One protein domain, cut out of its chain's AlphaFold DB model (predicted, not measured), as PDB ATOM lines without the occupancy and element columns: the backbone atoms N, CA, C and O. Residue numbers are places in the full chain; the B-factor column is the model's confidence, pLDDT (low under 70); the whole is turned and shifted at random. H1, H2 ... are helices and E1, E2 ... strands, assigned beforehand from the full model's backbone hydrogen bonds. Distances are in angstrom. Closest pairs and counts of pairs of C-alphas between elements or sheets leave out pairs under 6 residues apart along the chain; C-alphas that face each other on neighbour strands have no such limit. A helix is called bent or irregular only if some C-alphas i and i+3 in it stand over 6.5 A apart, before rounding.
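What this domain is: This is residues 3 to 120 and 199 to 219 of the 226 residues of an uncharacterized protein of Limnochorda pilosa (UniProt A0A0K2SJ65). A strongly twisted sheet of four parallel strands forms the middle, with helices over both faces: H1 and H4 cover one face, while H2 and H3b, the second arm of the bent helix H3, cover the other. The first arm, H3a, only grazes the sheet. The 139 printed residues hold four named helices and four named strands, E1 H1 E2 H2 E3 H3 E4 H4 along the chain; the class is mixed, and the sheet's order is E2 E1 E3 E4. The whole is compact, with a radius of gyration of the C-alphas of 14.1 A and a rounded outline of 42 by 34 by 27 A.

Where its parts are: Find C-alpha 3 at (117.855, 34.905, -52.821), where E1 begins; it runs to residue 9, 20.1 A on. H1, residues 13 to 34, spans 31.4 A, with a kink of 29 degrees near residue 20; it is only just irregular, C-alphas 18 and 21 being 6.52 A apart. E2 is residues 39 to 46, 20.5 A; H2 is residues 58 to 68, 15.5 A; E3 is residues 75 to 79. H3, residues 86 to 103, was assigned as one helix by its hydrogen bonds but is bent, with C-alphas 93 and 96 at 6.9 A: look for H3a at residues 86 to 93 and H3b at 96 to 103, at a steep tilt of 66 degrees. E4 is residues 111 to 115. H4, residues 202 to 217, covers 22.8 A and ends at C-alpha 217 (109.935, 35.246, -65.652).

How they stand to each other: Between E2 and E1 look at N 8 and O 45, 2.9 A; between E1 and E3 at N 77 and O 7, 2.8 A; between E3 and E4 at N 113 and O 76, 2.8 A. E1, H1, E2 and E3, H3, E4 are strand-helix-strand units, a helix between parallel neighbour strands; E2, H2, E3 is a split one, with E1 between its strands; their crossovers are right-handed. H1 is over E1 at a height over the sheet of 7.0 A; C-alphas Gly 20 and Val 44 are its closest to E2, 5.3 A. On the same face, H4 runs along the strands, at 2 degrees to E4 on the local plane; its closest C-alphas to E4 are Gly 214 and Gly 111, 5.2 A. On the opposite face, H2 and H3b touch, closest at C-alphas Glu 59 and Ala 97, 4.3 A. Every O i to N i+4 pair is within hydrogen-bond range in H2, H3a, H3b and H4; in H1, 16 of 18 are.

The domain as a whole: The C-alphas farthest apart are those of Ser 36 and Ser 55, 43.0 A. Residues 121 to 198 are not printed, and C-alphas 120 and 199 stand 16.6 A apart across the cut. Of the links printed whole, E2 to H2 is long. Mean pLDDT of the printed part is 93.5; residues 104 to 108 are under 70.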
ATOM      1  N   PHE A   3     118.930  34.828 -53.806       92.56
ATOM      2  CA  PHE A   3     117.855  34.905 -52.821       92.56
ATOM      3  C   PHE A   3     116.509  35.031 -53.529       92.56
ATOM      4  O   PHE A   3     116.377  35.802 -54.485       92.56
ATOM      5  N   LEU A   4     115.516  34.280 -53.061       95.19
ATOM      6  CA  LEU A   4     114.143  34.344 -53.539       95.19
ATOM      7  C   LEU A   4     113.206  34.579 -52.353       95.19
ATOM      8  O   LEU A   4     112.856  33.657 -51.618       95.19
ATOM      9  N   GLY A   5     112.809  35.839 -52.178       96.69
ATOM     10  CA  GLY A   5     111.806  36.204 -51.186       96.69
ATOM     11  C   GLY A   5     110.401  35.859 -51.676       96.69
ATOM     12  O   GLY A   5     110.034  36.223 -52.800       96.69
ATOM     13  N   LEU A   6     109.623  35.181 -50.836       98.19
ATOM     14  CA  LEU A   6     108.255  34.755 -51.133       98.19
ATOM     15  C   LEU A   6     107.239  35.599 -50.365       98.19
ATOM     16  O   LEU A   6     107.450  35.936 -49.202       98.19
ATOM     17  N   ALA A   7     106.102  35.884 -50.988       98.06
ATOM     18  CA  ALA A   7     104.968  36.528 -50.342       98.06
ATOM     19  C   ALA A   7     103.651  35.864 -50.746       98.06
ATOM     20  O   ALA A   7     103.537  35.331 -51.845       98.06
ATOM     21  N   LEU A   8     102.643  35.923 -49.880       98.62
ATOM     22  CA  LEU A   8     101.302  35.394 -50.130       98.62
ATOM     23  C   LEU A   8     100.256  36.451 -49.799       98.62
ATOM     24  O   LEU A   8     100.287  37.023 -48.715       98.62
ATOM     25  N   PHE A   9      99.295  36.654 -50.693       98.12
ATOM     26  CA  PHE A   9      98.042  37.343 -50.402       98.12
ATOM     27  C   PHE A   9      96.887  36.339 -50.500       98.12
ATOM     28  O   PHE A   9      96.614  35.806 -51.576       98.12
ATOM     29  N   ALA A  10      96.213  36.088 -49.380       96.69
ATOM     30  CA  ALA A  10      95.131  35.111 -49.245       96.69
ATOM     31  C   ALA A  10      93.879  35.699 -48.567       96.69
ATOM     32  O   ALA A  10      93.935  36.775 -47.963       96.69
ATOM     33  N   GLU A  11      92.745  34.996 -48.681       85.38
ATOM     34  CA  GLU A  11      91.423  35.464 -48.238       85.38
ATOM     35  C   GLU A  11      91.213  35.342 -46.734       85.38
ATOM     36  O   GLU A  11      90.668  36.253 -46.102       85.38
ATOM     37  N   GLY A  12      91.651  34.223 -46.163       88.19
ATOM     38  CA  GLY A  12      91.414  33.855 -44.783       88.19
ATOM     39  C   GLY A  12      92.696  33.565 -44.000       88.19
ATOM     40  O   GLY A  12      93.735  33.221 -44.560       88.19
ATOM     41  N   PRO A  13      92.641  33.664 -42.659       89.38
ATOM     42  CA  PRO A  13      93.782  33.364 -41.793       89.38
ATOM     43  C   PRO A  13      94.211  31.887 -41.840       89.38
ATOM     44  O   PRO A  13      95.360  31.581 -41.535       89.38
ATOM     45  N   THR A  14      93.304  30.970 -42.189       91.44
ATOM     46  CA  THR A  14      93.603  29.537 -42.354       91.44
ATOM     47  C   THR A  14      94.483  29.278 -43.568       91.44
ATOM     48  O   THR A  14      95.390  28.452 -43.482       91.44
ATOM     49  N   ASP A  15      94.290  30.043 -44.640       95.75
ATOM     50  CA  ASP A  15      95.047  29.890 -45.880       95.75
ATOM     51  C   ASP A  15      96.525  30.187 -45.646       95.75
ATOM     52  O   ASP A  15      97.370  29.425 -46.089       95.75
ATOM     53  N   TYR A  16      96.860  31.230 -44.877       97.19
ATOM     54  CA  TYR A  16      98.260  31.530 -44.543       97.19
ATOM     55  C   TYR A  16      98.938  30.393 -43.769       97.19
ATOM     56  O   TYR A  16     100.105  30.106 -44.020       97.19
ATOM     57  N   ARG A  17      98.213  29.725 -42.860       95.75
ATOM     58  CA  ARG A  17      98.753  28.605 -42.067       95.75
ATOM     59  C   ARG A  17      99.036  27.375 -42.918       95.75
ATOM     60  O   ARG A  17      99.996  26.667 -42.654       95.75
ATOM     61  N   PHE A  18      98.182  27.104 -43.902       97.62
ATOM     62  CA  PHE A  18      98.349  25.958 -44.790       97.62
ATOM     63  C   PHE A  18      99.319  26.269 -45.938       97.62
ATOM     64  O   PHE A  18     100.299  25.563 -46.157       97.62
ATOM     65  N   LEU A  19      99.065  27.351 -46.671       98.38
ATOM     66  CA  LEU A  19      99.808  27.698 -47.876       98.38
ATOM     67  C   LEU A  19     101.218  28.207 -47.581       98.38
ATOM     68  O   LEU A  19     102.088  27.977 -48.406       98.38
ATOM     69  N   GLY A  20     101.488  28.855 -46.445       98.19
ATOM     70  CA  GLY A  20     102.838  29.337 -46.114       98.19
ATOM     71  C   GLY A  20     103.916  28.244 -46.226       98.19
ATOM     72  O   GLY A  20     104.743  28.298 -47.141       98.19
ATOM     73  N   PRO A  21     103.888  27.211 -45.363       98.31
ATOM     74  CA  PRO A  21     104.839  26.101 -45.435       98.31
ATOM     75  C   PRO A  21     104.736  25.306 -46.747       98.31
ATOM     76  O   PRO A  21     105.762  24.904 -47.294       98.31
ATOM     77  N   LEU A  22     103.531  25.110 -47.301       98.62
ATOM     78  CA  LEU A  22     103.361  24.370 -48.556       98.62
ATOM     79  C   LEU A  22     104.052  25.065 -49.737       98.62
ATOM     80  O   LEU A  22     104.840  24.443 -50.443       98.62
ATOM     81  N   LEU A  23     103.778  26.353 -49.955       98.69
ATOM     82  CA  LEU A  23     104.325  27.114 -51.080       98.69
ATOM     83  C   LEU A  23     105.850  27.213 -50.995       98.69
ATOM     84  O   LEU A  23     106.525  27.085 -52.017       98.69
ATOM     85  N   ARG A  24     106.396  27.364 -49.780       98.56
ATOM     86  CA  ARG A  24     107.842  27.313 -49.530       98.56
ATOM     87  C   ARG A  24     108.427  25.974 -49.982       98.56
ATOM     88  O   ARG A  24     109.301  25.965 -50.844       98.56
ATOM     89  N   ARG A  25     107.885  24.857 -49.481       98.31
ATOM     90  CA  ARG A  25     108.350  23.496 -49.806       98.31
ATOM     91  C   ARG A  25     108.283  23.189 -51.299       98.31
ATOM     92  O   ARG A  25     109.209  22.601 -51.842       98.31
ATOM     93  N   VAL A  26     107.201  23.585 -51.970       98.31
ATOM     94  CA  VAL A  26     107.035  23.354 -53.415       98.31
ATOM     95  C   VAL A  26     108.040  24.176 -54.218       98.31
ATOM     96  O   VAL A  26     108.640  23.667 -55.160       98.31
ATOM     97  N   THR A  27     108.263  25.432 -53.828       98.44
ATOM     98  CA  THR A  27     109.261  26.289 -54.483       98.44
ATOM     99  C   THR A  27     110.675  25.744 -54.278       98.44
ATOM    100  O   THR A  27     111.469  25.753 -55.217       98.44
ATOM    101  N   GLU A  28     110.985  25.240 -53.080       97.81
ATOM    102  CA  GLU A  28     112.263  24.590 -52.764       97.81
ATOM    103  C   GLU A  28     112.488  23.332 -53.589       97.81
ATOM    104  O   GLU A  28     113.538  23.211 -54.216       97.81
ATOM    105  N   ASP A  29     111.507  22.431 -53.631       97.50
ATOM    106  CA  ASP A  29     111.570  21.211 -54.434       97.50
ATOM    107  C   ASP A  29     111.813  21.534 -55.915       97.50
ATOM    108  O   ASP A  29     112.721  20.986 -56.543       97.50
ATOM    109  N   LEU A  30     111.063  22.494 -56.458       96.81
ATOM    110  CA  LEU A  30     111.185  22.888 -57.854       96.81
ATOM    111  C   LEU A  30     112.547  23.529 -58.156       96.81
ATOM    112  O   LEU A  30     113.198  23.162 -59.134       96.81
ATOM    113  N   CYS A  31     113.022  24.445 -57.305       96.62
ATOM    114  CA  CYS A  31     114.340  25.057 -57.477       96.62
ATOM    115  C   CYS A  31     115.470  24.035 -57.318       96.62
ATOM    116  O   CYS A  31     116.435  24.084 -58.074       96.62
ATOM    117  N   LEU A  32     115.349  23.086 -56.388       95.69
ATOM    118  CA  LEU A  32     116.330  22.016 -56.210       95.69
ATOM    119  C   LEU A  32     116.437  21.131 -57.459       95.69
ATOM    120  O   LEU A  32     117.538  20.706 -57.813       95.69
ATOM    121  N   ARG A  33     115.310  20.855 -58.125       94.62
ATOM    122  CA  ARG A  33     115.260  20.021 -59.333       94.62
ATOM    123  C   ARG A  33     115.682  20.756 -60.604       94.62
ATOM    124  O   ARG A  33     116.274  20.133 -61.481       94.62
ATOM    125  N   GLU A  34     115.343  22.039 -60.736       95.56
ATOM    126  CA  GLU A  34     115.342  22.726 -62.038       95.56
ATOM    127  C   GLU A  34     116.201  24.008 -62.085       95.56
ATOM    128  O   GLU A  34     116.532  24.482 -63.177       95.56
ATOM    129  N   ALA A  35     116.598  24.595 -60.948       94.00
ATOM    130  CA  ALA A  35     117.393  25.823 -60.959       94.00
ATOM    131  C   ALA A  35     118.854  25.549 -61.341       94.00
ATOM    132  O   ALA A  35     119.471  24.569 -60.926       94.00
ATOM    133  N   SER A  36     119.450  26.461 -62.112       87.56
ATOM    134  CA  SER A  36     120.850  26.317 -62.545       87.56
ATOM    135  C   SER A  36     121.889  26.832 -61.547       87.56
ATOM    136  O   SER A  36     123.089  26.700 -61.780       87.56
ATOM    137  N   GLU A  37     121.438  27.435 -60.450       90.62
ATOM    138  CA  GLU A  37     122.272  27.851 -59.329       90.62
ATOM    139  C   GLU A  37     121.542  27.596 -58.008       90.62
ATOM    140  O   GLU A  37     120.326  27.426 -57.986       90.62
ATOM    141  N   SER A  38     122.280  27.613 -56.897       92.88
ATOM    142  CA  SER A  38     121.683  27.517 -55.564       92.88
ATOM    143  C   SER A  38     120.765  28.712 -55.291       92.88
ATOM    144  O   SER A  38     121.217  29.864 -55.355       92.88
ATOM    145  N   VAL A  39     119.516  28.422 -54.926       96.19
ATOM    146  CA  VAL A  39     118.495  29.407 -54.552       96.19
ATOM    147  C   VAL A  39     118.193  29.273 -53.063       96.19
ATOM    148  O   VAL A  39     117.836  28.196 -52.597       96.19
ATOM    149  N   GLU A  40     118.339  30.361 -52.316       96.00
ATOM    150  CA  GLU A  40     117.932  30.451 -50.918       96.00
ATOM    151  C   GLU A  40     116.525  31.046 -50.843       96.00
ATOM    152  O   GLU A  40     116.286  32.172 -51.290       96.00
ATOM    153  N   ILE A  41     115.587  30.260 -50.316       96.75
ATOM    154  CA  ILE A  41     114.161  30.588 -50.277       96.75
ATOM    155  C   ILE A  41     113.777  30.990 -48.856       96.75
ATOM    156  O   ILE A  41     114.036  30.261 -47.896       96.75
ATOM    157  N   THR A  42     113.154  32.160 -48.725       94.75
ATOM    158  CA  THR A  42     112.698  32.670 -47.427       94.75
ATOM    159  C   THR A  42     111.381  32.028 -47.001       94.75
ATOM    160  O   THR A  42     110.648  31.457 -47.811       94.75
ATOM    161  N   GLU A  43     111.019  32.224 -45.734       95.81
ATOM    162  CA  GLU A  43     109.628  32.060 -45.311       95.81
ATOM    163  C   GLU A  43     108.683  32.924 -46.152       95.81
ATOM    164  O   GLU A  43     109.059  33.990 -46.656       95.81
ATOM    165  N   VAL A  44     107.443  32.458 -46.293       98.25
ATOM    166  CA  VAL A  44     106.414  33.159 -47.063       98.25
ATOM    167  C   VAL A  44     105.870  34.326 -46.246       98.25
ATOM    168  O   VAL A  44     105.173  34.145 -45.247       98.25
ATOM    169  N   LEU A  45     106.149  35.548 -46.696       98.06
ATOM    170  CA  LEU A  45     105.637  36.766 -46.084       98.06
ATOM    171  C   LEU A  45     104.122  36.897 -46.306       98.06
ATOM    172  O   LEU A  45     103.650  37.036 -47.435       98.06
ATOM    173  N   ALA A  46     103.350  36.920 -45.221       97.88
ATOM    174  CA  ALA A  46     101.909  37.149 -45.279       97.88
ATOM    175  C   ALA A  46     101.584  38.622 -45.591       97.88
ATOM    176  O   ALA A  46     101.812  39.515 -44.772       97.88
ATOM    177  N   LEU A  47     101.001  38.880 -46.763       97.06
ATOM    178  CA  LEU A  47     100.511  40.195 -47.165       97.06
ATOM    179  C   LEU A  47      99.029  40.331 -46.840       97.06
ATOM    180  O   LEU A  47      98.173  39.756 -47.501       97.06
ATOM    181  N   VAL A  48      98.719  41.165 -45.854       94.56
ATOM    182  CA  VAL A  48      97.340  41.457 -45.453       94.56
ATOM    183  C   VAL A  48      96.870  42.791 -46.018       94.56
ATOM    184  O   VAL A  48      97.640  43.756 -46.085       94.56
ATOM    185  N   ARG A  49      95.585  42.879 -46.377       93.19
ATOM    186  CA  ARG A  49      94.963  44.163 -46.732       93.19
ATOM    187  C   ARG A  49      95.049  45.153 -45.568       93.19
ATOM    188  O   ARG A  49      94.896  44.783 -44.404       93.19
ATOM    189  N   SER A  50      95.289  46.415 -45.897       92.56
ATOM    190  CA  SER A  50      95.257  47.526 -44.942       92.56
ATOM    191  C   SER A  50      93.814  47.944 -44.637       92.56
ATOM    192  O   SER A  50      92.885  47.596 -45.372       92.56
ATOM    193  N   ARG A  51      93.600  48.704 -43.555       92.81
ATOM    194  CA  ARG A  51      92.265  49.254 -43.248       92.81
ATOM    195  C   ARG A  51      91.841  50.275 -44.303       92.81
ATOM    196  O   ARG A  51      90.667  50.363 -44.637       92.81
ATOM    197  N   GLU A  52      92.813  51.005 -44.832       91.81
ATOM    198  CA  GLU A  52      92.677  52.067 -45.819       91.81
ATOM    199  C   GLU A  52      92.299  51.511 -47.197       91.81
ATOM    200  O   GLU A  52      91.493  52.111 -47.903       91.81
ATOM    201  N   SER A  53      92.829  50.339 -47.566       92.12
ATOM    202  CA  SER A  53      92.499  49.672 -48.833       92.12
ATOM    203  C   SER A  53      91.236  48.809 -48.774       92.12
ATOM    204  O   SER A  53      90.769  48.363 -49.817       92.12
ATOM    205  N   ALA A  54      90.648  48.576 -47.595       90.94
ATOM    206  CA  ALA A  54      89.591  47.577 -47.403       90.94
ATOM    207  C   ALA A  54      88.326  47.790 -48.261       90.94
ATOM    208  O   ALA A  54      87.619  46.823 -48.541       90.94
ATOM    209  N   SER A  55      88.037  49.029 -48.670       93.44
ATOM    210  CA  SER A  55      86.907  49.379 -49.544       93.44
ATOM    211  C   SER A  55      87.241  49.358 -51.039       93.44
ATOM    212  O   SER A  55      86.340  49.499 -51.865       93.44
ATOM    213  N   LEU A  56      88.516  49.209 -51.405       95.00
ATOM    214  CA  LEU A  56      88.954  49.189 -52.796       95.00
ATOM    215  C   LEU A  56      88.657  47.831 -53.453       95.00
ATOM    216  O   LEU A  56      88.556  46.822 -52.753       95.00
ATOM    217  N   PRO A  57      88.590  47.765 -54.794       95.88
ATOM    218  CA  PRO A  57      88.641  46.502 -55.524       95.88
ATOM    219  C   PRO A  57      89.834  45.632 -55.099       95.88
ATOM    220  O   PRO A  57      90.900  46.149 -54.748       95.88
ATOM    221  N   ARG A  58      89.661  44.306 -55.129       95.44
ATOM    222  CA  ARG A  58      90.638  43.327 -54.617       95.44
ATOM    223  C   ARG A  58      92.026  43.515 -55.227       95.44
ATOM    224  O   ARG A  58      93.023  43.461 -54.516       95.44
ATOM    225  N   GLU A  59      92.104  43.780 -56.523       95.31
ATOM    226  CA  GLU A  59      93.365  44.016 -57.214       95.31
ATOM    227  C   GLU A  59      94.105  45.252 -56.690       95.31
ATOM    228  O   GLU A  59      95.329  45.237 -56.593       95.31
ATOM    229  N   LEU A  60      93.385  46.293 -56.261       94.94
ATOM    230  CA  LEU A  60      93.996  47.463 -55.631       94.94
ATOM    231  C   LEU A  60      94.402  47.186 -54.175       94.94
ATOM    232  O   LEU A  60      95.407  47.733 -53.724       94.94
ATOM    233  N   GLN A  61      93.682  46.312 -53.460       96.12
ATOM    234  CA  GLN A  61      94.100  45.823 -52.134       96.12
ATOM    235  C   GLN A  61      95.427  45.061 -52.215       96.12
ATOM    236  O   GLN A  61      96.322  45.289 -51.400       96.12
ATOM    237  N   ILE A  62      95.570  44.192 -53.220       95.56
ATOM    238  CA  ILE A  62      96.799  43.433 -53.473       95.56
ATOM    239  C   ILE A  62      97.949  44.394 -53.790       95.56
ATOM    240  O   ILE A  62      98.990  44.329 -53.142       95.56
ATOM    241  N   LEU A  63      97.752  45.341 -54.714       93.69
ATOM    242  CA  LEU A  63      98.781  46.328 -55.068       93.69
ATOM    243  C   LEU A  63      99.182  47.229 -53.889       93.69
ATOM    244  O   LEU A  63     100.352  47.592 -53.764       93.69
ATOM    245  N   ASP A  64      98.245  47.608 -53.017       94.44
ATOM    246  CA  ASP A  64      98.565  48.319 -51.775       94.44
ATOM    247  C   ASP A  64      99.456  47.475 -50.854       94.44
ATOM    248  O   ASP A  64     100.515  47.934 -50.423       94.44
ATOM    249  N   ALA A  65      99.062  46.226 -50.593       95.19
ATOM    250  CA  ALA A  65      99.820  45.323 -49.735       95.19
ATOM    251  C   ALA A  65     101.228  45.045 -50.292       95.19
ATOM    252  O   ALA A  65     102.202  45.104 -49.543       95.19
ATOM    253  N   MET A  66     101.350  44.845 -51.607       92.88
ATOM    254  CA  MET A  66     102.638  44.708 -52.291       92.88
ATOM    255  C   MET A  66     103.520  45.943 -52.123       92.88
ATOM    256  O   MET A  66     104.693  45.809 -51.790       92.88
ATOM    257  N   ARG A  67     102.975  47.151 -52.327       91.94
ATOM    258  CA  ARG A  67     103.748  48.398 -52.197       91.94
ATOM    259  C   ARG A  67     104.270  48.603 -50.779       91.94
ATOM    260  O   ARG A  67     105.410  49.028 -50.616       91.94
ATOM    261  N   ARG A  68     103.476  48.260 -49.759       92.81
ATOM    262  CA  ARG A  68     103.903  48.332 -48.350       92.81
ATOM    263  C   ARG A  68     105.000  47.325 -47.995       92.81
ATOM    264  O   ARG A  68     105.752  47.578 -47.062       92.81
ATOM    265  N   ALA A  69     105.104  46.226 -48.739       93.25
ATOM    266  CA  ALA A  69     106.134  45.200 -48.586       93.25
ATOM    267  C   ALA A  69     107.198  45.246 -49.705       93.25
ATOM    268  O   ALA A  69     107.883  44.254 -49.960       93.25
ATOM    269  N   SER A  70     107.335  46.388 -50.392       89.12
ATOM    270  CA  SER A  70     108.275  46.547 -51.505       89.12
ATOM    271  C   SER A  70     109.709  46.218 -51.077       89.12
ATOM    272  O   SER A  70     110.179  46.686 -50.040       89.12
ATOM    273  N   GLY A  71     110.400  45.410 -51.883       88.81
ATOM    274  CA  GLY A  71     111.771  44.963 -51.623       88.81
ATOM    275  C   GLY A  71     111.902  43.776 -50.660       88.81
ATOM    276  O   GLY A  71     113.002  43.253 -50.523       88.81
ATOM    277  N   ALA A  72     110.815  43.317 -50.028       92.38
ATOM    278  CA  ALA A  72     110.852  42.162 -49.123       92.38
ATOM    279  C   ALA A  72     110.701  40.807 -49.842       92.38
ATOM    280  O   ALA A  72     111.012  39.768 -49.267       92.38
ATOM    281  N   PHE A  73     110.211  40.804 -51.084       94.88
ATOM    282  CA  PHE A  73     109.960  39.593 -51.860       94.88
ATOM    283  C   PHE A  73     110.150  39.838 -53.361       94.88
ATOM    284  O   PHE A  73     110.129  40.978 -53.829       94.88
ATOM    285  N   SER A  74     110.313  38.754 -54.116       93.69
ATOM    286  CA  SER A  74     110.391  38.766 -55.583       93.69
ATOM    287  C   SER A  74     109.320  37.894 -56.233       93.69
ATOM    288  O   SER A  74     109.086  38.022 -57.428       93.69
ATOM    289  N   LEU A  75     108.643  37.028 -55.476       95.56
ATOM    290  CA  LEU A  75     107.532  36.218 -55.969       95.56
ATOM    291  C   LEU A  75     106.314  36.389 -55.061       95.56
ATOM    292  O   LEU A  75     106.403  36.182 -53.851       95.56
ATOM    293  N   LEU A  76     105.182  36.764 -55.650       97.00
ATOM    294  CA  LEU A  76     103.899  36.879 -54.972       97.00
ATOM    295  C   LEU A  76     102.966  35.747 -55.383       97.00
ATOM    296  O   LEU A  76     102.561  35.649 -56.538       97.00
ATOM    297  N   PHE A  77     102.519  34.980 -54.406       98.56
ATOM    298  CA  PHE A  77     101.381  34.092 -54.532       98.56
ATOM    299  C   PHE A  77     100.083  34.855 -54.271       98.56
ATOM    300  O   PHE A  77      99.951  35.561 -53.269       98.56
ATOM    301  N   ILE A  78      99.106  34.701 -55.160       98.31
ATOM    302  CA  ILE A  78      97.772  35.284 -55.008       98.31
ATOM    303  C   ILE A  78      96.774  34.139 -54.928       98.31
ATOM    304  O   ILE A  78      96.513  33.452 -55.918       98.31
ATOM    305  N   HIS A  79      96.222  33.939 -53.740       98.44
ATOM    306  CA  HIS A  79      95.260  32.882 -53.486       98.44
ATOM    307  C   HIS A  79      93.821  33.383 -53.639       98.44
ATOM    308  O   HIS A  79      93.494  34.506 -53.244       98.44
ATOM    309  N   ALA A  80      92.972  32.532 -54.205       97.25
ATOM    310  CA  ALA A  80      91.521  32.628 -54.147       97.25
ATOM    311  C   ALA A  80      90.932  31.212 -54.160       97.25
ATOM    312  O   ALA A  80      91.427  30.351 -54.895       97.25
ATOM    313  N   ASP A  81      89.867  30.985 -53.397       95.44
ATOM    314  CA  ASP A  81      89.113  29.735 -53.453       95.44
ATOM    315  C   ASP A  81      88.358  29.636 -54.790       95.44
ATOM    316  O   ASP A  81      87.708  30.583 -55.244       95.44
ATOM    317  N   GLY A  82      88.434  28.471 -55.439       94.25
ATOM    318  CA  GLY A  82      87.771  28.224 -56.718       94.25
ATOM    319  C   GLY A  82      86.252  28.122 -56.602       94.25
ATOM    320  O   GLY A  82      85.547  28.378 -57.571       94.25
ATOM    321  N   SER A  83      85.718  27.767 -55.426       93.44
ATOM    322  CA  SER A  83      84.268  27.598 -55.194       93.44
ATOM    323  C   SER A  83      83.555  26.675 -56.207       93.44
ATOM    324  O   SER A  83      82.355  26.795 -56.442       93.44
ATOM    325  N   GLY A  84      84.282  25.728 -56.806       94.31
ATOM    326  CA  GLY A  84      83.808  24.829 -57.863       94.31
ATOM    327  C   GLY A  84      84.025  25.353 -59.288       94.31
ATOM    328  O   GLY A  84      83.839  24.589 -60.230       94.31
ATOM    329  N   ASP A  85      84.448  26.608 -59.452       96.44
ATOM    330  CA  ASP A  85      84.780  27.243 -60.731       96.44
ATOM    331  C   ASP A  85      86.144  27.970 -60.646       96.44
ATOM    332  O   ASP A  85      86.223  29.203 -60.553       96.44
ATOM    333  N   PRO A  86      87.261  27.216 -60.679       95.81
ATOM    334  CA  PRO A  86      88.602  27.795 -60.604       95.81
ATOM    335  C   PRO A  86      88.920  28.728 -61.785       95.81
ATOM    336  O   PRO A  86      89.767  29.614 -61.660       95.81
ATOM    337  N   VAL A  87      88.237  28.573 -62.926       97.19
ATOM    338  CA  VAL A  87      88.415  29.438 -64.102       97.19
ATOM    339  C   VAL A  87      87.828  30.821 -63.830       97.19
ATOM    340  O   VAL A  87      88.505  31.830 -64.055       97.19
ATOM    341  N   ALA A  88      86.606  30.889 -63.298       97.69
ATOM    342  CA  ALA A  88      86.006  32.149 -62.877       97.69
ATOM    343  C   ALA A  88      86.806  32.800 -61.741       97.69
ATOM    344  O   ALA A  88      87.081  34.002 -61.808       97.69
ATOM    345  N   ALA A  89      87.247  32.022 -60.745       97.25
ATOM    346  CA  ALA A  89      88.091  32.530 -59.663       97.25
ATOM    347  C   ALA A  89      89.393  33.142 -60.204       97.25
ATOM    348  O   ALA A  89      89.732  34.274 -59.852       97.25
ATOM    349  N   ARG A  90      90.073  32.470 -61.145       97.62
ATOM    350  CA  ARG A  90      91.256  33.026 -61.819       97.62
ATOM    351  C   ARG A  90      90.922  34.336 -62.513       97.62
ATOM    352  O   ARG A  90      91.572  35.344 -62.251       97.62
ATOM    353  N   LYS A  91      89.900  34.336 -63.370       97.81
ATOM    354  CA  LYS A  91      89.526  35.487 -64.201       97.81
ATOM    355  C   LYS A  91      89.146  36.717 -63.379       97.81
ATOM    356  O   LYS A  91      89.483  37.829 -63.774       97.81
ATOM    357  N   HIS A  92      88.427  36.529 -62.276       97.06
ATOM    358  CA  HIS A  92      87.807  37.631 -61.542       97.06
ATOM    359  C   HIS A  92      88.543  38.018 -60.260       97.06
ATOM    360  O   HIS A  92      88.498  39.185 -59.884       97.06
ATOM    361  N   GLN A  93      89.228  37.083 -59.597       96.88
ATOM    362  CA  GLN A  93      89.840  37.334 -58.285       96.88
ATOM    363  C   GLN A  93      91.363  37.457 -58.320       96.88
ATOM    364  O   GLN A  93      91.944  38.049 -57.410       96.88
ATOM    365  N   VAL A  94      92.015  36.913 -59.352       97.06
ATOM    366  CA  VAL A  94      93.482  36.840 -59.408       97.06
ATOM    367  C   VAL A  94      94.053  37.567 -60.622       97.06
ATOM    368  O   VAL A  94      94.909  38.439 -60.473       97.06
ATOM    369  N   GLN A  95      93.539  37.282 -61.820       96.88
ATOM    370  CA  GLN A  95      94.044  37.841 -63.074       96.88
ATOM    371  C   GLN A  95      94.064  39.379 -63.111       96.88
ATOM    372  O   GLN A  95      95.061  39.916 -63.586       96.88
ATOM    373  N   PRO A  96      93.060  40.117 -62.586       96.44
ATOM    374  CA  PRO A  96      93.104  41.579 -62.602       96.44
ATOM    375  C   PRO A  96      94.301  42.151 -61.829       96.44
ATOM    376  O   PRO A  96      94.876  43.155 -62.242       96.44
ATOM    377  N   ALA A  97      94.716  41.500 -60.737       94.50
ATOM    378  CA  ALA A  97      95.905  41.898 -59.990       94.50
ATOM    379  C   ALA A  97      97.184  41.578 -60.768       94.50
ATOM    380  O   ALA A  97      98.031  42.455 -60.916       94.50
ATOM    381  N   ILE A  98      97.292  40.367 -61.328       93.88
ATOM    382  CA  ILE A  98      98.444  39.955 -62.148       93.88
ATOM    383  C   ILE A  98      98.636  40.907 -63.334       93.88
ATOM    384  O   ILE A  98      99.734  41.420 -63.530       93.88
ATOM    385  N   SER A  99      97.568  41.207 -64.080       93.25
ATOM    386  CA  SER A  99      97.626  42.131 -65.218       93.25
ATOM    387  C   SER A  99      98.139  43.507 -64.802       93.25
ATOM    388  O   SER A  99      99.046  44.033 -65.438       93.25
ATOM    389  N   ARG A 100      97.662  44.062 -63.680       91.12
ATOM    390  CA  ARG A 100      98.145  45.362 -63.188       91.12
ATOM    391  C   ARG A 100      99.602  45.335 -62.725       91.12
ATOM    392  O   ARG A 100     100.305  46.324 -62.918       91.12
ATOM    393  N   ILE A 101     100.050  44.240 -62.107       88.56
ATOM    394  CA  ILE A 101     101.452  44.062 -61.695       88.56
ATOM    395  C   ILE A 101     102.364  44.087 -62.929       88.56
ATOM    396  O   ILE A 101     103.392  44.767 -62.906       88.56
ATOM    397  N   LEU A 102     101.955  43.408 -64.007       83.88
ATOM    398  CA  LEU A 102     102.686  43.366 -65.276       83.88
ATOM    399  C   LEU A 102     102.642  44.708 -66.029       83.88
ATOM    400  O   LEU A 102     103.678  45.177 -66.493       83.88
ATOM    401  N   GLU A 103     101.474  45.349 -66.128       81.12
ATOM    402  CA  GLU A 103     101.271  46.608 -66.870       81.12
ATOM    403  C   GLU A 103     102.006  47.800 -66.249       81.12
ATOM    404  O   GLU A 103     102.575  48.626 -66.963       81.12
ATOM    405  N   HIS A 104     101.996  47.916 -64.920       65.38
ATOM    406  CA  HIS A 104     102.565  49.075 -64.229       65.38
ATOM    407  C   HIS A 104     104.025  48.892 -63.819       65.38
ATOM    408  O   HIS A 104     104.538  49.711 -63.056       65.38
ATOM    409  N   GLY A 105     104.687  47.836 -64.308       54.41
ATOM    410  CA  GLY A 105     106.063  47.532 -63.942       54.41
ATOM    411  C   GLY A 105     106.234  47.534 -62.427       54.41
ATOM    412  O   GLY A 105     107.150  48.198 -61.934       54.41
ATOM    413  N   GLY A 106     105.325  46.852 -61.701       53.09
ATOM    414  CA  GLY A 106     105.440  46.655 -60.250       53.09
ATOM    415  C   GLY A 106     106.891  46.323 -59.894       53.09
ATOM    416  O   GLY A 106     107.557  45.745 -60.752       53.09
ATOM    417  N   PRO A 107     107.395  46.744 -58.712       53.09
ATOM    418  CA  PRO A 107     108.825  46.937 -58.429       53.09
ATOM    419  C   PRO A 107     109.685  45.982 -59.253       53.09
ATOM    420  O   PRO A 107     109.589  44.774 -59.059       53.09
ATOM    421  N   SER A 108     110.368  46.529 -60.266       54.47
ATOM    422  CA  SER A 108     110.860  45.790 -61.433       54.47
ATOM    423  C   SER A 108     111.401  44.408 -61.053       54.47
ATOM    424  O   SER A 108     112.406  44.318 -60.354       54.47
ATOM    425  N   GLY A 109     110.732  43.339 -61.497       71.38
ATOM    426  CA  GLY A 109     111.151  41.964 -61.205       71.38
ATOM    427  C   GLY A 109     110.393  41.250 -60.081       71.38
ATOM    428  O   GLY A 109     110.986  40.394 -59.429       71.38
ATOM    429  N   VAL A 110     109.107  41.554 -59.861       84.00
ATOM    430  CA  VAL A 110     108.210  40.692 -59.070       84.00
ATOM    431  C   VAL A 110     107.407  39.761 -59.983       84.00
ATOM    432  O   VAL A 110     106.681  40.225 -60.860       84.00
ATOM    433  N   GLY A 111     107.502  38.451 -59.755       90.44
ATOM    434  CA  GLY A 111     106.641  37.441 -60.370       90.44
ATOM    435  C   GLY A 111     105.336  37.303 -59.587       90.44
ATOM    436  O   GLY A 111     105.328  37.480 -58.368       90.44
ATOM    437  N   ALA A 112     104.234  36.980 -60.262       94.25
ATOM    438  CA  ALA A 112     102.936  36.770 -59.626       94.25
ATOM    439  C   ALA A 112     102.341  35.422 -60.050       94.25
ATOM    440  O   ALA A 112     102.207  35.160 -61.243       94.25
ATOM    441  N   VAL A 113     101.984  34.585 -59.074       97.50
ATOM    442  CA  VAL A 113     101.555  33.197 -59.279       97.50
ATOM    443  C   VAL A 113     100.171  32.978 -58.656       97.50
ATOM    444  O   VAL A 113     100.000  33.185 -57.450       97.50
ATOM    445  N   PRO A 114      99.159  32.569 -59.438       98.19
ATOM    446  CA  PRO A 114      97.850  32.199 -58.914       98.19
ATOM    447  C   PRO A 114      97.908  30.893 -58.110       98.19
ATOM    448  O   PRO A 114      98.472  29.903 -58.562       98.19
ATOM    449  N   VAL A 115      97.248  30.862 -56.949       98.44
ATOM    450  CA  VAL A 115      97.072  29.658 -56.117       98.44
ATOM    451  C   VAL A 115      95.579  29.390 -55.960       98.44
ATOM    452  O   VAL A 115      94.921  29.988 -55.109       98.44
ATOM    453  N   ILE A 116      95.020  28.531 -56.814       98.12
ATOM    454  CA  ILE A 116      93.565  28.359 -56.930       98.12
ATOM    455  C   ILE A 116      93.215  26.867 -56.856       98.12
ATOM    456  O   ILE A 116      93.344  26.166 -57.863       98.12
ATOM    457  N   PRO A 117      92.772  26.353 -55.695       96.62
ATOM    458  CA  PRO A 117      92.163  25.029 -55.623       96.62
ATOM    459  C   PRO A 117      90.809  25.025 -56.356       96.62
ATOM    460  O   PRO A 117      90.189  26.072 -56.530       96.62
ATOM    461  N   VAL A 118      90.294  23.850 -56.746       96.94
ATOM    462  CA  VAL A 118      88.957  23.752 -57.380       96.94
ATOM    463  C   VAL A 118      87.865  24.311 -56.473       96.94
ATOM    464  O   VAL A 118      86.971  25.012 -56.941       96.94
ATOM    465  N   ARG A 119      87.936  24.013 -55.174       94.00
ATOM    466  CA  ARG A 119      87.040  24.558 -54.149       94.00
ATOM    467  C   ARG A 119      87.834  25.354 -53.131       94.00
ATOM    468  O   ARG A 119      87.926  26.561 -53.294       94.00
ATOM    469  N   GLU A 120      88.425  24.670 -52.159       95.06
ATOM    470  CA  GLU A 120      89.128  25.267 -51.018       95.06
ATOM    471  C   GLU A 120      90.483  24.581 -50.812       95.06
ATOM    472  O   GLU A 120      90.688  23.457 -51.290       95.06
ATOM    473  N   GLN A 199     100.919  16.425 -56.837       97.38
ATOM    474  CA  GLN A 199     101.107  16.442 -58.298       97.38
ATOM    475  C   GLN A 199     100.088  15.581 -59.075       97.38
ATOM    476  O   GLN A 199      99.900  15.740 -60.293       97.38
ATOM    477  N   GLN A 200      99.391  14.678 -58.382       98.00
ATOM    478  CA  GLN A 200      98.282  13.896 -58.935       98.00
ATOM    479  C   GLN A 200      96.948  14.662 -58.928       98.00
ATOM    480  O   GLN A 200      95.984  14.185 -59.525       98.00
ATOM    481  N   VAL A 201      96.883  15.838 -58.299       98.31
ATOM    482  CA  VAL A 201      95.709  16.717 -58.275       98.31
ATOM    483  C   VAL A 201      95.791  17.743 -59.414       98.31
ATOM    484  O   VAL A 201      96.741  18.531 -59.450       98.31
ATOM    485  N   PRO A 202      94.821  17.769 -60.348       98.00
ATOM    486  CA  PRO A 202      94.856  18.650 -61.517       98.00
ATOM    487  C   PRO A 202      95.080  20.137 -61.214       98.00
ATOM    488  O   PRO A 202      95.962  20.749 -61.818       98.00
ATOM    489  N   ALA A 203      94.345  20.728 -60.269       97.88
ATOM    490  CA  ALA A 203      94.493  22.144 -59.928       97.88
ATOM    491  C   ALA A 203      95.843  22.453 -59.272       97.88
ATOM    492  O   ALA A 203      96.399  23.527 -59.490       97.88
ATOM    493  N   PHE A 204      96.402  21.508 -58.511       98.44
ATOM    494  CA  PHE A 204      97.739  21.674 -57.951       98.44
ATOM    495  C   PHE A 204      98.814  21.609 -59.041       98.44
ATOM    496  O   PHE A 204      99.723  22.430 -59.051       98.44
ATOM    497  N   ARG A 205      98.684  20.695 -60.011       98.12
ATOM    498  CA  ARG A 205      99.586  20.647 -61.171       98.12
ATOM    499  C   ARG A 205      99.535  21.939 -61.983       98.12
ATOM    500  O   ARG A 205     100.576  22.412 -62.429       98.12
ATOM    501  N   GLN A 206      98.343  22.507 -62.167       98.12
ATOM    502  CA  GLN A 206      98.202  23.807 -62.818       98.12
ATOM    503  C   GLN A 206      98.944  24.896 -62.032       98.12
ATOM    504  O   GLN A 206      99.696  25.654 -62.635       98.12
ATOM    505  N   PHE A 207      98.795  24.925 -60.703       98.50
ATOM    506  CA  PHE A 207      99.561  25.822 -59.837       98.50
ATOM    507  C   PHE A 207     101.081  25.615 -59.969       98.50
ATOM    508  O   PHE A 207     101.806  26.595 -60.095       98.50
ATOM    509  N   GLU A 208     101.581  24.376 -59.972       98.19
ATOM    510  CA  GLU A 208     103.020  24.114 -60.127       98.19
ATOM    511  C   GLU A 208     103.538  24.603 -61.488       98.19
ATOM    512  O   GLU A 208     104.643  25.140 -61.567       98.19
ATOM    513  N   GLN A 209     102.732  24.488 -62.551       98.00
ATOM    514  CA  GLN A 209     103.072  25.079 -63.844       98.00
ATOM    515  C   GLN A 209     103.097  26.610 -63.781       98.00
ATOM    516  O   GLN A 209     104.068  27.210 -64.230       98.00
ATOM    517  N   ASP A 210     102.087  27.244 -63.177       97.75
ATOM    518  CA  ASP A 210     102.071  28.701 -63.010       97.75
ATOM    519  C   ASP A 210     103.271  29.190 -62.168       97.75
ATOM    520  O   ASP A 210     103.829  30.261 -62.420       97.75
ATOM    521  N   LEU A 211     103.693  28.407 -61.167       98.06
ATOM    522  CA  LEU A 211     104.891  28.669 -60.371       98.06
ATOM    523  C   LEU A 211     106.156  28.572 -61.224       98.06
ATOM    524  O   LEU A 211     106.996  29.469 -61.149       98.06
ATOM    525  N   ARG A 212     106.289  27.524 -62.047       96.81
ATOM    526  CA  ARG A 212     107.410  27.385 -62.986       96.81
ATOM    527  C   ARG A 212     107.497  28.606 -63.901       96.81
ATOM    528  O   ARG A 212     108.546  29.243 -63.938       96.81
ATOM    529  N   ASP A 213     106.387  28.999 -64.522       94.00
ATOM    530  CA  ASP A 213     106.319  30.175 -65.397       94.00
ATOM    531  C   ASP A 213     106.731  31.458 -64.644       94.00
ATOM    532  O   ASP A 213     107.528  32.263 -65.133       94.00
ATOM    533  N   GLY A 214     106.248  31.639 -63.410       93.56
ATOM    534  CA  GLY A 214     106.625  32.765 -62.552       93.56
ATOM    535  C   GLY A 214     108.121  32.802 -62.220       93.56
ATOM    536  O   GLY A 214     108.742  33.868 -62.237       93.56
ATOM    537  N   LEU A 215     108.727  31.645 -61.955       94.06
ATOM    538  CA  LEU A 215     110.160  31.527 -61.690       94.06
ATOM    539  C   LEU A 215     111.011  31.722 -62.954       94.06
ATOM    540  O   LEU A 215     112.108  32.277 -62.861       94.06
ATOM    541  N   GLU A 216     110.524  31.322 -64.128       92.06
ATOM    542  CA  GLU A 216     111.163  31.590 -65.423       92.06
ATOM    543  C   GLU A 216     111.143  33.083 -65.772       92.06
ATOM    544  O   GLU A 216     112.167  33.631 -66.189       92.06
ATOM    545  N   ILE A 217     110.029  33.780 -65.518       88.94
ATOM    546  CA  ILE A 217     109.935  35.246 -65.652       88.94
ATOM    547  C   ILE A 217     110.989  35.929 -64.775       88.94
ATOM    548  O   ILE A 217     111.655  36.878 -65.198       88.94
ATOM    549  N   LEU A 218     111.195  35.407 -63.564       90.62
ATOM    550  CA  LEU A 218     112.244  35.869 -62.659       90.62
ATOM    551  C   LEU A 218     113.642  35.391 -63.065       90.62
ATOM    552  O   LEU A 218     114.625  35.830 -62.466       90.62
ATOM    553  N   ARG A 219     113.779  34.528 -64.073       91.56
ATOM    554  CA  ARG A 219     115.039  33.893 -64.494       91.56
ATOM    555  C   ARG A 219     115.689  33.057 -63.388       91.56
ATOM    556  O   ARG A 219     116.913  32.974 -63.318       91.56
TER     557      ARG A 219